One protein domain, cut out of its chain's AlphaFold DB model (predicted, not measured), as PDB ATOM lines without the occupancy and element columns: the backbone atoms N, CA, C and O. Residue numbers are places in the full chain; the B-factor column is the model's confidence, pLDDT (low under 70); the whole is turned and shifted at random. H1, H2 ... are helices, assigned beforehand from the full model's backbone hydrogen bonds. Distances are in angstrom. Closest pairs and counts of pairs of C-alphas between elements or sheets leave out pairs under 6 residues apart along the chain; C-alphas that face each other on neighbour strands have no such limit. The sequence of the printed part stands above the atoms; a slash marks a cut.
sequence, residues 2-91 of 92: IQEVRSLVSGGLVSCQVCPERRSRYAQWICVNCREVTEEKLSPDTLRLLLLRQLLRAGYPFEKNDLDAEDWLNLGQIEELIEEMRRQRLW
ATOM      1  N   ILE A   2      45.194  12.223  83.539       66.56
ATOM      2  CA  ILE A   2      46.126  12.618  84.637       66.56
ATOM      3  C   ILE A   2      45.526  13.631  85.634       66.56
ATOM      4  O   ILE A   2      45.749  13.526  86.838       66.56
ATOM      5  N   GLN A   3      44.702  14.575  85.168       64.44
ATOM      6  CA  GLN A   3      43.998  15.523  86.048       64.44
ATOM      7  C   GLN A   3      42.929  14.854  86.935       64.44
ATOM      8  O   GLN A   3      42.692  15.291  88.061       64.44
ATOM      9  N   GLU A   4      42.311  13.768  86.463       64.19
ATOM     10  CA  GLU A   4      41.354  12.978  87.250       64.19
ATOM     11  C   GLU A   4      42.090  12.163  88.316       64.19
ATOM     12  O   GLU A   4      41.695  12.173  89.480       64.19
ATOM     13  N   VAL A   5      43.228  11.558  87.962       66.31
ATOM     14  CA  VAL A   5      44.101  10.871  88.926       66.31
ATOM     15  C   VAL A   5      44.619  11.851  89.980       66.31
ATOM     16  O   VAL A   5      44.562  11.556  91.172       66.31
ATOM     17  N   ARG A   6      45.054  13.050  89.574       65.31
ATOM     18  CA  ARG A   6      45.463  14.108  90.509       65.31
ATOM     19  C   ARG A   6      44.334  14.462  91.474       65.31
ATOM     20  O   ARG A   6      44.585  14.596  92.672       65.31
ATOM     21  N   SER A   7      43.100  14.558  90.979       63.28
ATOM     22  CA  SER A   7      41.914  14.801  91.809       63.28
ATOM     23  C   SER A   7      41.701  13.679  92.834       63.28
ATOM     24  O   SER A   7      41.583  13.970  94.019       63.28
ATOM     25  N   LEU A   8      41.766  12.405  92.436       62.22
ATOM     26  CA  LEU A   8      41.607  11.263  93.355       62.22
ATOM     27  C   LEU A   8      42.701  11.215  94.435       62.22
ATOM     28  O   LEU A   8      42.426  11.046  95.622       62.22
ATOM     29  N   VAL A   9      43.957  11.403  94.033       61.56
ATOM     30  CA  VAL A   9      45.141  11.248  94.896       61.56
ATOM     31  C   VAL A   9      45.315  12.408  95.874       61.56
ATOM     32  O   VAL A   9      45.729  12.198  97.014       61.56
ATOM     33  N   SER A  10      44.953  13.629  95.469       56.25
ATOM     34  CA  SER A  10      44.925  14.806  96.355       56.25
ATOM     35  C   SER A  10      43.835  14.735  97.432       56.25
ATOM     36  O   SER A  10      43.730  15.629  98.272       56.25
ATOM     37  N   GLY A  11      43.087  13.629  97.472       50.00
ATOM     38  CA  GLY A  11      42.060  13.361  98.458       50.00
ATOM     39  C   GLY A  11      40.657  13.512  97.903       50.00
ATOM     40  O   GLY A  11      39.767  13.723  98.709       50.00
ATOM     41  N   GLY A  12      40.445  13.391  96.588       44.81
ATOM     42  CA  GLY A  12      39.153  13.427  95.891       44.81
ATOM     43  C   GLY A  12      38.193  12.287  96.244       44.81
ATOM     44  O   GLY A  12      37.732  11.569  95.373       44.81
ATOM     45  N   LEU A  13      37.908  12.135  97.533       42.12
ATOM     46  CA  LEU A  13      36.559  12.172  98.092       42.12
ATOM     47  C   LEU A  13      36.448  13.379  99.048       42.12
ATOM     48  O   LEU A  13      35.766  13.320 100.069       42.12
ATOM     49  N   VAL A  14      37.126  14.498  98.759       43.16
ATOM     50  CA  VAL A  14      36.691  15.783  99.303       43.16
ATOM     51  C   VAL A  14      35.383  16.039  98.581       43.16
ATOM     52  O   VAL A  14      35.369  16.553  97.466       43.16
ATOM     53  N   SER A  15      34.279  15.613  99.191       44.25
ATOM     54  CA  SER A  15      33.020  16.269  98.904       44.25
ATOM     55  C   SER A  15      33.299  17.761  99.026       44.25
ATOM     56  O   SER A  15      33.864  18.203 100.034       44.25
ATOM     57  N   CYS A  16      32.904  18.544  98.026       51.47
ATOM     58  CA  CYS A  16      33.010  20.001  98.084       51.47
ATOM     59  C   CYS A  16      32.258  20.594  99.299       51.47
ATOM     60  O   CYS A  16      32.290  21.801  99.516       51.47
ATOM     61  N   GLN A  17      31.592  19.757 100.106       45.72
ATOM     62  CA  GLN A  17      30.896  20.079 101.343       45.72
ATOM     63  C   GLN A  17      31.761  20.683 102.459       45.72
ATOM     64  O   GLN A  17      31.189  21.347 103.320       45.72
ATOM     65  N   VAL A  18      33.093  20.515 102.488       53.91
ATOM     66  CA  VAL A  18      33.922  21.116 103.558       53.91
ATOM     67  C   VAL A  18      35.062  21.958 102.989       53.91
ATOM     68  O   VAL A  18      36.227  21.567 102.987       53.91
ATOM     69  N   CYS A  19      34.715  23.165 102.543       55.56
ATOM     70  CA  CYS A  19      35.663  24.243 102.280       55.56
ATOM     71  C   CYS A  19      35.851  25.085 103.552       55.56
ATOM     72  O   CYS A  19      34.976  25.886 103.882       55.56
ATOM     73  N   PRO A  20      36.959  24.941 104.305       52.28
ATOM     74  CA  PRO A  20      37.199  25.794 105.461       52.28
ATOM     75  C   PRO A  20      37.447  27.234 104.992       52.28
ATOM     76  O   PRO A  20      38.435  27.506 104.309       52.28
ATOM     77  N   GLU A  21      36.590  28.167 105.417       52.62
ATOM     78  CA  GLU A  21      36.609  29.599 105.051       52.62
ATOM     79  C   GLU A  21      37.959  30.307 105.301       52.62
ATOM     80  O   GLU A  21      38.200  31.402 104.795       52.62
ATOM     81  N   ARG A  22      38.864  29.689 106.075       46.50
ATOM     82  CA  ARG A  22      40.109  30.291 106.580       46.50
ATOM     83  C   ARG A  22      41.407  29.667 106.065       46.50
ATOM     84  O   ARG A  22      42.442  29.823 106.711       46.50
ATOM     85  N   ARG A  23      41.405  28.955 104.938       54.94
ATOM     86  CA  ARG A  23      42.672  28.566 104.288       54.94
ATOM     87  C   ARG A  23      43.034  29.526 103.155       54.94
ATOM     88  O   ARG A  23      42.189  30.249 102.643       54.94
ATOM     89  N   SER A  24      44.333  29.568 102.854       57.62
ATOM     90  CA  SER A  24      45.016  30.472 101.917       57.62
ATOM     91  C   SER A  24      44.273  30.692 100.586       57.62
ATOM     92  O   SER A  24      43.460  29.865 100.179       57.62
ATOM     93  N   ARG A  25      44.610  31.758  99.836       53.09
ATOM     94  CA  ARG A  25      44.057  32.006  98.479       53.09
ATOM     95  C   ARG A  25      44.116  30.775  97.570       53.09
ATOM     96  O   ARG A  25      43.241  30.590  96.738       53.09
ATOM     97  N   TYR A  26      45.135  29.937  97.744       47.56
ATOM     98  CA  TYR A  26      45.280  28.689  97.005       47.56
ATOM     99  C   TYR A  26      44.210  27.656  97.384       47.56
ATOM    100  O   TYR A  26      43.597  27.065  96.505       47.56
ATOM    101  N   ALA A  27      43.903  27.498  98.675       50.19
ATOM    102  CA  ALA A  27      42.816  26.632  99.130       50.19
ATOM    103  C   ALA A  27      41.434  27.147  98.690       50.19
ATOM    104  O   ALA A  27      40.581  26.354  98.301       50.19
ATOM    105  N   GLN A  28      41.229  28.468  98.683       56.53
ATOM    106  CA  GLN A  28      40.017  29.084  98.129       56.53
ATOM    107  C   GLN A  28      39.899  28.834  96.619       56.53
ATOM    108  O   GLN A  28      38.827  28.472  96.142       56.53
ATOM    109  N   TRP A  29      40.998  28.965  95.869       52.25
ATOM    110  CA  TRP A  29      41.029  28.668  94.435       52.25
ATOM    111  C   TRP A  29      40.731  27.194  94.152       52.25
ATOM    112  O   TRP A  29      39.929  26.907  93.267       52.25
ATOM    113  N   ILE A  30      41.309  26.272  94.929       53.31
ATOM    114  CA  ILE A  30      41.011  24.839  94.828       53.31
ATOM    115  C   ILE A  30      39.526  24.592  95.082       53.31
ATOM    116  O   ILE A  30      38.918  23.881  94.301       53.31
ATOM    117  N   CYS A  31      38.930  25.211  96.104       58.62
ATOM    118  CA  CYS A  31      37.499  25.090  96.394       58.62
ATOM    119  C   CYS A  31      36.607  25.590  95.249       58.62
ATOM    120  O   CYS A  31      35.676  24.900  94.851       58.62
ATOM    121  N   VAL A  32      36.911  26.760  94.681       53.72
ATOM    122  CA  VAL A  32      36.137  27.341  93.567       53.72
ATOM    123  C   VAL A  32      36.281  26.523  92.278       53.72
ATOM    124  O   VAL A  32      35.359  26.483  91.470       53.72
ATOM    125  N   ASN A  33      37.419  25.854  92.088       52.62
ATOM    126  CA  ASN A  33      37.698  25.022  90.914       52.62
ATOM    127  C   ASN A  33      37.555  23.520  91.210       52.62
ATOM    128  O   ASN A  33      37.952  22.690  90.389       52.62
ATOM    129  N   CYS A  34      37.004  23.159  92.374       57.34
ATOM    130  CA  CYS A  34      36.854  21.772  92.775       57.34
ATOM    131  C   CYS A  34      35.721  21.160  91.958       57.34
ATOM    132  O   CYS A  34      34.544  21.482  92.130       57.34
ATOM    133  N   ARG A  35      36.086  20.286  91.027       52.41
ATOM    134  CA  ARG A  35      35.133  19.466  90.293       52.41
ATOM    135  C   ARG A  35      35.039  18.154  91.053       52.41
ATOM    136  O   ARG A  35      36.024  17.426  91.105       52.41
ATOM    137  N   GLU A  36      33.892  17.867  91.669       52.16
ATOM    138  CA  GLU A  36      33.669  16.567  92.309       52.16
ATOM    139  C   GLU A  36      33.796  15.468  91.252       52.16
ATOM    140  O   GLU A  36      32.899  15.276  90.422       52.16
ATOM    141  N   VAL A  37      34.929  14.770  91.271       51.72
ATOM    142  CA  VAL A  37      35.155  13.563  90.485       51.72
ATOM    143  C   VAL A  37      34.746  12.392  91.373       51.72
ATOM    144  O   VAL A  37      35.527  11.930  92.197       51.72
ATOM    145  N   THR A  38      33.490  11.963  91.262       53.78
ATOM    146  CA  THR A  38      33.045  10.676  91.814       53.78
ATOM    147  C   THR A  38      33.529   9.551  90.894       53.78
ATOM    148  O   THR A  38      33.808   9.811  89.722       53.78
ATOM    149  N   GLU A  39      33.639   8.310  91.385       53.78
ATOM    150  CA  GLU A  39      34.043   7.160  90.546       53.78
ATOM    151  C   GLU A  39      33.185   7.050  89.270       53.78
ATOM    152  O   GLU A  39      33.697   6.770  88.191       53.78
ATOM    153  N   GLU A  40      31.902   7.402  89.374       57.03
ATOM    154  CA  GLU A  40      30.913   7.442  88.286       57.03
ATOM    155  C   GLU A  40      31.200   8.510  87.212       57.03
ATOM    156  O   GLU A  40      30.616   8.476  86.130       57.03
ATOM    157  N   LYS A  41      32.067   9.484  87.511       64.31
ATOM    158  CA  LYS A  41      32.446  10.596  86.625       64.31
ATOM    159  C   LYS A  41      33.864  10.462  86.072       64.31
ATOM    160  O   LYS A  41      34.312  11.360  85.356       64.31
ATOM    161  N   LEU A  42      34.581   9.391  86.414       65.06
ATOM    162  CA  LEU A  42      35.891   9.113  85.833       65.06
ATOM    163  C   LEU A  42      35.742   8.769  84.354       65.06
ATOM    164  O   LEU A  42      34.789   8.098  83.951       65.06
ATOM    165  N   SER A  43      36.700   9.206  83.536       75.50
ATOM    166  CA  SER A  43      36.747   8.736  82.158       75.50
ATOM    167  C   SER A  43      36.992   7.219  82.141       75.50
ATOM    168  O   SER A  43      37.696   6.703  83.022       75.50
ATOM    169  N   PRO A  44      36.465   6.488  81.140       78.19
ATOM    170  CA  PRO A  44      36.709   5.051  81.010       78.19
ATOM    171  C   PRO A  44      38.201   4.693  81.050       78.19
ATOM    172  O   PRO A  44      38.591   3.733  81.712       78.19
ATOM    173  N   ASP A  45      39.046   5.516  80.425       79.25
ATOM    174  CA  ASP A  45      40.499   5.319  80.416       79.25
ATOM    175  C   ASP A  45      41.132   5.495  81.798       79.25
ATOM    176  O   ASP A  45      42.000   4.712  82.183       79.25
ATOM    177  N   THR A  46      40.685   6.483  82.581       76.75
ATOM    178  CA  THR A  46      41.170   6.673  83.954       76.75
ATOM    179  C   THR A  46      40.806   5.476  84.825       76.75
ATOM    180  O   THR A  46      41.659   4.967  85.551       76.75
ATOM    181  N   LEU A  47      39.564   4.992  84.735       78.62
ATOM    182  CA  LEU A  47      39.124   3.820  85.490       78.62
ATOM    183  C   LEU A  47      39.939   2.576  85.115       78.62
ATOM    184  O   LEU A  47      40.423   1.863  85.995       78.62
ATOM    185  N   ARG A  48      40.149   2.350  83.812       87.56
ATOM    186  CA  ARG A  48      40.961   1.238  83.303       87.56
ATOM    187  C   ARG A  48      42.389   1.280  83.849       87.56
ATOM    188  O   ARG A  48      42.865   0.275  84.370       87.56
ATOM    189  N   LEU A  49      43.053   2.435  83.797       87.12
ATOM    190  CA  LEU A  49      44.424   2.587  84.301       87.12
ATOM    191  C   LEU A  49      44.518   2.395  85.821       87.12
ATOM    192  O   LEU A  49      45.478   1.798  86.310       87.12
ATOM    193  N   LEU A  50      43.513   2.836  86.584       82.31
ATOM    194  CA  LEU A  50      43.463   2.591  88.029       82.31
ATOM    195  C   LEU A  50      43.299   1.103  88.360       82.31
ATOM    196  O   LEU A  50      43.932   0.626  89.303       82.31
ATOM    197  N   LEU A  51      42.507   0.361  87.581       85.31
ATOM    198  CA  LEU A  51      42.375  -1.093  87.724       85.31
ATOM    199  C   LEU A  51      43.686  -1.814  87.394       85.31
ATOM    200  O   LEU A  51      44.142  -2.641  88.184       85.31
ATOM    201  N   LEU A  52      44.342  -1.457  86.285       89.88
ATOM    202  CA  LEU A  52      45.656  -2.005  85.922       89.88
ATOM    203  C   LEU A  52      46.692  -1.764  87.024       89.88
ATOM    204  O   LEU A  52      47.418  -2.674  87.427       89.88
ATOM    205  N   ARG A  53      46.697  -0.557  87.592       89.44
ATOM    206  CA  ARG A  53      47.538  -0.218  88.737       89.44
ATOM    207  C   ARG A  53      47.230  -1.074  89.970       89.44
ATOM    208  O   ARG A  53      48.151  -1.481  90.678       89.44
ATOM    209  N   GLN A  54      45.958  -1.340  90.270       84.81
ATOM    210  CA  GLN A  54      45.582  -2.216  91.388       84.81
ATOM    211  C   GLN A  54      46.080  -3.648  91.175       84.81
ATOM    212  O   GLN A  54      46.630  -4.229  92.108       84.81
ATOM    213  N   LEU A  55      45.957  -4.182  89.955       87.44
ATOM    214  CA  LEU A  55      46.480  -5.501  89.593       87.44
ATOM    215  C   LEU A  55      48.000  -5.573  89.780       87.44
ATOM    216  O   LEU A  55      48.487  -6.490  90.441       87.44
ATOM    217  N   LEU A  56      48.740  -4.568  89.299       89.56
ATOM    218  CA  LEU A  56      50.186  -4.455  89.525       89.56
ATOM    219  C   LEU A  56      50.532  -4.468  91.019       89.56
ATOM    220  O   LEU A  56      51.395  -5.226  91.456       89.56
ATOM    221  N   ARG A  57      49.826  -3.671  91.833       86.56
ATOM    222  CA  ARG A  57      50.051  -3.615  93.288       86.56
ATOM    223  C   ARG A  57      49.667  -4.900  94.022       86.56
ATOM    224  O   ARG A  57      50.230  -5.165  95.079       86.56
ATOM    225  N   ALA A  58      48.723  -5.670  93.488       89.38
ATOM    226  CA  ALA A  58      48.355  -6.989  93.997       89.38
ATOM    227  C   ALA A  58      49.354  -8.089  93.587       89.38
ATOM    228  O   ALA A  58      49.228  -9.220  94.047       89.38
ATOM    229  N   GLY A  59      50.351  -7.761  92.754       90.50
ATOM    230  CA  GLY A  59      51.374  -8.695  92.291       90.50
ATOM    231  C   GLY A  59      50.977  -9.486  91.045       90.50
ATOM    232  O   GLY A  59      51.559 -10.541  90.799       90.50
ATOM    233  N   TYR A  60      49.998  -9.009  90.266       93.56
ATOM    234  CA  TYR A  60      49.667  -9.634  88.987       93.56
ATOM    235  C   TYR A  60      50.891  -9.588  88.047       93.56
ATOM    236  O   TYR A  60      51.460  -8.508  87.851       93.56
ATOM    237  N   PRO A  61      51.319 -10.727  87.474       95.19
ATOM    238  CA  PRO A  61      52.598 -10.835  86.779       95.19
ATOM    239  C   PRO A  61      52.481 -10.406  85.310       95.19
ATOM    240  O   PRO A  61      52.596 -11.238  84.418       95.19
ATOM    241  N   PHE A  62      52.244  -9.117  85.056       94.25
ATOM    242  CA  PHE A  62      52.218  -8.601  83.686       94.25
ATOM    243  C   PHE A  62      53.551  -8.860  82.966       94.25
ATOM    244  O   PHE A  62      54.627  -8.528  83.473       94.25
ATOM    245  N   GLU A  63      53.474  -9.408  81.759       94.25
ATOM    246  CA  GLU A  63      54.584  -9.492  80.821       94.25
ATOM    247  C   GLU A  63      54.719  -8.196  80.012       94.25
ATOM    248  O   GLU A  63      53.801  -7.383  79.908       94.25
ATOM    249  N   LYS A  64      55.889  -7.994  79.391       88.88
ATOM    250  CA  LYS A  64      56.218  -6.750  78.668       88.88
ATOM    251  C   LYS A  64      55.188  -6.363  77.598       88.88
ATOM    252  O   LYS A  64      55.018  -5.175  77.350       88.88
ATOM    253  N   ASN A  65      54.538  -7.350  76.981       93.25
ATOM    254  CA  ASN A  65      53.611  -7.161  75.864       93.25
ATOM    255  C   ASN A  65      52.131  -7.268  76.269       93.25
ATOM    256  O   ASN A  65      51.276  -7.228  75.388       93.25
ATOM    257  N   ASP A  66      51.821  -7.411  77.562       95.00
ATOM    258  CA  ASP A  66      50.427  -7.461  78.030       95.00
ATOM    259  C   ASP A  66      49.734  -6.096  77.944       95.00
ATOM    260  O   ASP A  66      48.509  -6.021  77.866       95.00
ATOM    261  N   LEU A  67      50.526  -5.023  77.966       95.06
ATOM    262  CA  LEU A  67      50.092  -3.638  77.836       95.06
ATOM    263  C   LEU A  67      50.853  -2.979  76.688       95.06
ATOM    264  O   LEU A  67      52.007  -3.327  76.411       95.06
ATOM    265  N   ASP A  68      50.222  -2.010  76.031       95.12
ATOM    266  CA  ASP A  68      50.910  -1.202  75.034       95.12
ATOM    267  C   ASP A  68      51.867  -0.184  75.686       95.12
ATOM    268  O   ASP A  68      51.920   0.007  76.906       95.12
ATOM    269  N   ALA A  69      52.693   0.455  74.856       94.12
ATOM    270  CA  ALA A  69      53.676   1.418  75.339       94.12
ATOM    271  C   ALA A  69      53.026   2.637  76.016       94.12
ATOM    272  O   ALA A  69      53.618   3.210  76.932       94.12
ATOM    273  N   GLU A  70      51.830   3.035  75.579       92.62
ATOM    274  CA  GLU A  70      51.109   4.175  76.140       92.62
ATOM    275  C   GLU A  70      50.612   3.858  77.554       92.62
ATOM    276  O   GLU A  70      50.798   4.662  78.466       92.62
ATOM    277  N   ASP A  71      50.085   2.659  77.774       92.31
ATOM    278  CA  ASP A  71      49.662   2.169  79.081       92.31
ATOM    279  C   ASP A  71      50.812   2.103  80.082       92.31
ATOM    280  O   ASP A  71      50.676   2.588  81.211       92.31
ATOM    281  N   TRP A  72      51.966   1.571  79.673       95.06
ATOM    282  CA  TRP A  72      53.154   1.546  80.528       95.06
ATOM    283  C   TRP A  72      53.600   2.951  80.936       95.06
ATOM    284  O   TRP A  72      53.898   3.195  82.110       95.06
ATOM    285  N   LEU A  73      53.619   3.890  79.986       94.00
ATOM    286  CA  LEU A  73      53.977   5.282  80.251       94.00
ATOM    287  C   LEU A  73      52.964   5.954  81.184       94.00
ATOM    288  O   LEU A  73      53.358   6.604  82.154       94.00
ATOM    289  N   ASN A  74      51.671   5.758  80.932       90.62
ATOM    290  CA  ASN A  74      50.594   6.324  81.736       90.62
ATOM    291  C   ASN A  74      50.628   5.801  83.178       90.62
ATOM    292  O   ASN A  74      50.492   6.583  84.118       90.62
ATOM    293  N   LEU A  75      50.871   4.503  83.379       90.88
ATOM    294  CA  LEU A  75      51.039   3.917  84.712       90.88
ATOM    295  C   LEU A  75      52.243   4.519  85.449       90.88
ATOM    296  O   LEU A  75      52.122   4.869  86.624       90.88
ATOM    297  N   GLY A  76      53.371   4.712  84.759       91.25
ATOM    298  CA  GLY A  76      54.550   5.376  85.321       91.25
ATOM    299  C   GLY A  76      54.265   6.812  85.774       91.25
ATOM    300  O   GLY A  76      54.600   7.184  86.899       91.25
ATOM    301  N   GLN A  77      53.574   7.598  84.944       87.19
ATOM    302  CA  GLN A  77      53.170   8.970  85.279       87.19
ATOM    303  C   GLN A  77      52.219   9.023  86.480       87.19
ATOM    304  O   GLN A  77      52.322   9.919  87.321       87.19
ATOM    305  N   ILE A  78      51.296   8.063  86.580       84.19
ATOM    306  CA  ILE A  78      50.382   7.946  87.720       84.19
ATOM    307  C   ILE A  78      51.158   7.675  89.015       84.19
ATOM    308  O   ILE A  78      50.869   8.313  90.028       84.19
ATOM    309  N   GLU A  79      52.136   6.766  89.005       87.25
ATOM    310  CA  GLU A  79      52.955   6.496  90.194       87.25
ATOM    311  C   GLU A  79      53.809   7.703  90.591       87.25
ATOM    312  O   GLU A  79      53.841   8.063  91.768       87.25
ATOM    313  N   GLU A  80      54.445   8.378  89.630       86.62
ATOM    314  CA  GLU A  80      55.239   9.579  89.904       86.62
ATOM    315  C   GLU A  80      54.389  10.681  90.549       86.62
ATOM    316  O   GLU A  80      54.776  11.254  91.572       86.62
ATOM    317  N   LEU A  81      53.193  10.920  90.004       79.38
ATOM    318  CA  LEU A  81      52.227  11.864  90.555       79.38
ATOM    319  C   LEU A  81      51.802  11.475  91.978       79.38
ATOM    320  O   LEU A  81      51.709  12.335  92.855       79.38
ATOM    321  N   ILE A  82      51.543  10.190  92.233       76.69
ATOM    322  CA  ILE A  82      51.178   9.701  93.570       76.69
ATOM    323  C   ILE A  82      52.308   9.931  94.570       76.69
ATOM    324  O   ILE A  82      52.052  10.400  95.684       76.69
ATOM    325  N   GLU A  83      53.547   9.651  94.184       83.38
ATOM    326  CA  GLU A  83      54.721   9.863  95.028       83.38
ATOM    327  C   GLU A  83      55.031  11.348  95.252       83.38
ATOM    328  O   GLU A  83      55.409  11.750  96.355       83.38
ATOM    329  N   GLU A  84      54.844  12.206  94.247       78.25
ATOM    330  CA  GLU A  84      54.921  13.663  94.407       78.25
ATOM    331  C   GLU A  84      53.907  14.161  95.451       78.25
ATOM    332  O   GLU A  84      54.273  14.861  96.400       78.25
ATOM    333  N   MET A  85      52.648  13.736  95.336       67.88
ATOM    334  CA  MET A  85      51.575  14.147  96.244       67.88
ATOM    335  C   MET A  85      51.773  13.612  97.669       67.88
ATOM    336  O   MET A  85      51.541  14.337  98.640       67.88
ATOM    337  N   ARG A  86      52.231  12.360  97.825       70.12
ATOM    338  CA  ARG A  86      52.595  11.792  99.137       70.12
ATOM    339  C   ARG A  86      53.695  12.601  99.803       70.12
ATOM    340  O   ARG A  86      53.557  12.933 100.977       70.12
ATOM    341  N   ARG A  87      54.746  12.953  99.052       74.56
ATOM    342  CA  ARG A  87      55.827  13.809  99.551       74.56
ATOM    343  C   ARG A  87      55.262  15.131 100.052       74.56
ATOM    344  O   ARG A  87      55.481  15.453 101.207       74.56
ATOM    345  N   GLN A  88      54.467  15.842  99.255       65.94
ATOM    346  CA  GLN A  88      53.883  17.131  99.654       65.94
ATOM    347  C   GLN A  88      52.998  17.045 100.913       65.94
ATOM    348  O   GLN A  88      53.022  17.954 101.737       65.94
ATOM    349  N   ARG A  89      52.259  15.944 101.105       59.34
ATOM    350  CA  ARG A  89      51.410  15.729 102.292       59.34
ATOM    351  C   ARG A  89      52.199  15.451 103.577       59.34
ATOM    352  O   ARG A  89      51.658  15.654 104.651       59.34
ATOM    353  N   LEU A  90      53.443  14.985 103.471       51.59
ATOM    354  CA  LEU A  90      54.330  14.749 104.618       51.59
ATOM    355  C   LEU A  90      55.019  16.033 105.120       51.59
ATOM    356  O   LEU A  90      55.607  16.016 106.197       51.59
ATOM    357  N   TRP A  91      54.943  17.134 104.361       37.09
ATOM    358  CA  TRP A  91      55.524  18.441 104.710       37.09
ATOM    359  C   TRP A  91      54.482  19.476 105.182       37.09
ATOM    360  O   TRP A  91      54.810  20.656 105.327       37.09
TER     361      TRP A  91
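This is residues 2 to 91 of the 92 residues of an uncharacterized protein of Deltaproteobacteria bacterium RBG_13_61_14 (UniProt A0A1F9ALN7). One long helix, H4, has two shorter helices packed at different places along it, H3 across residues 71 to 75 near its beginning and H1 farther along on residues 77 to 85, while the small helix H2 lies well away, at the far end of a wide loop that runs out after H1 and comes back to H3. The result is a loose, elongated shape. The printed part has 90 residues with four named helices, in the order H1, H2, H3, H4, and no named strand; the class is all helix. The radius of gyration of the C-alphas is 15.4 A, and the spans are 50 by 30 by 21 A.

H1, residues 2 to 9, touches H4, residues 69 to 90, and H4 touches H1 with residues 77 to 85 alone. Their closest C-alphas, those of Val 9 and Ile 82, are 6.4 A apart, and the two run the same way at a steep tilt of 42 degrees. H2, residues 25 to 32, touches no helix. H3, residues 44 to 57, only just touches H1, with 3 pairs of C-alphas within 8 A and through Thr 46 alone of H3; the closest C-alphas, of Glu 4 and Thr 46, are 7.1 A apart. H3 touches H4 about perpendicular, at 75 degrees, with residues 49 to 53 alone of H3 and residues 71 to 75 alone of H4; the closest C-alphas, of Arg 53 and Leu 75, are 6.7 A apart. In H1, H2, H3 and H4 every O i to N i+4 pair is within hydrogen-bond range.

H1 begins at C-alpha 2, (46.126, 12.618, 84.637). H2 begins at C-alpha 25, (44.057, 32.006, 98.479). H3 is 20.1 A long. H4 is 32.2 A long and ends at C-alpha 90, (54.330, 14.749, 104.618).

The C-alphas farthest apart, of Arg 22 and Asn 65, are 50.3 A from each other. The printed part has no cut, and its three links are long. The mean pLDDT of the printed part is 70.7; residues 2 to 42, 85 and 88 to 91 are under 70.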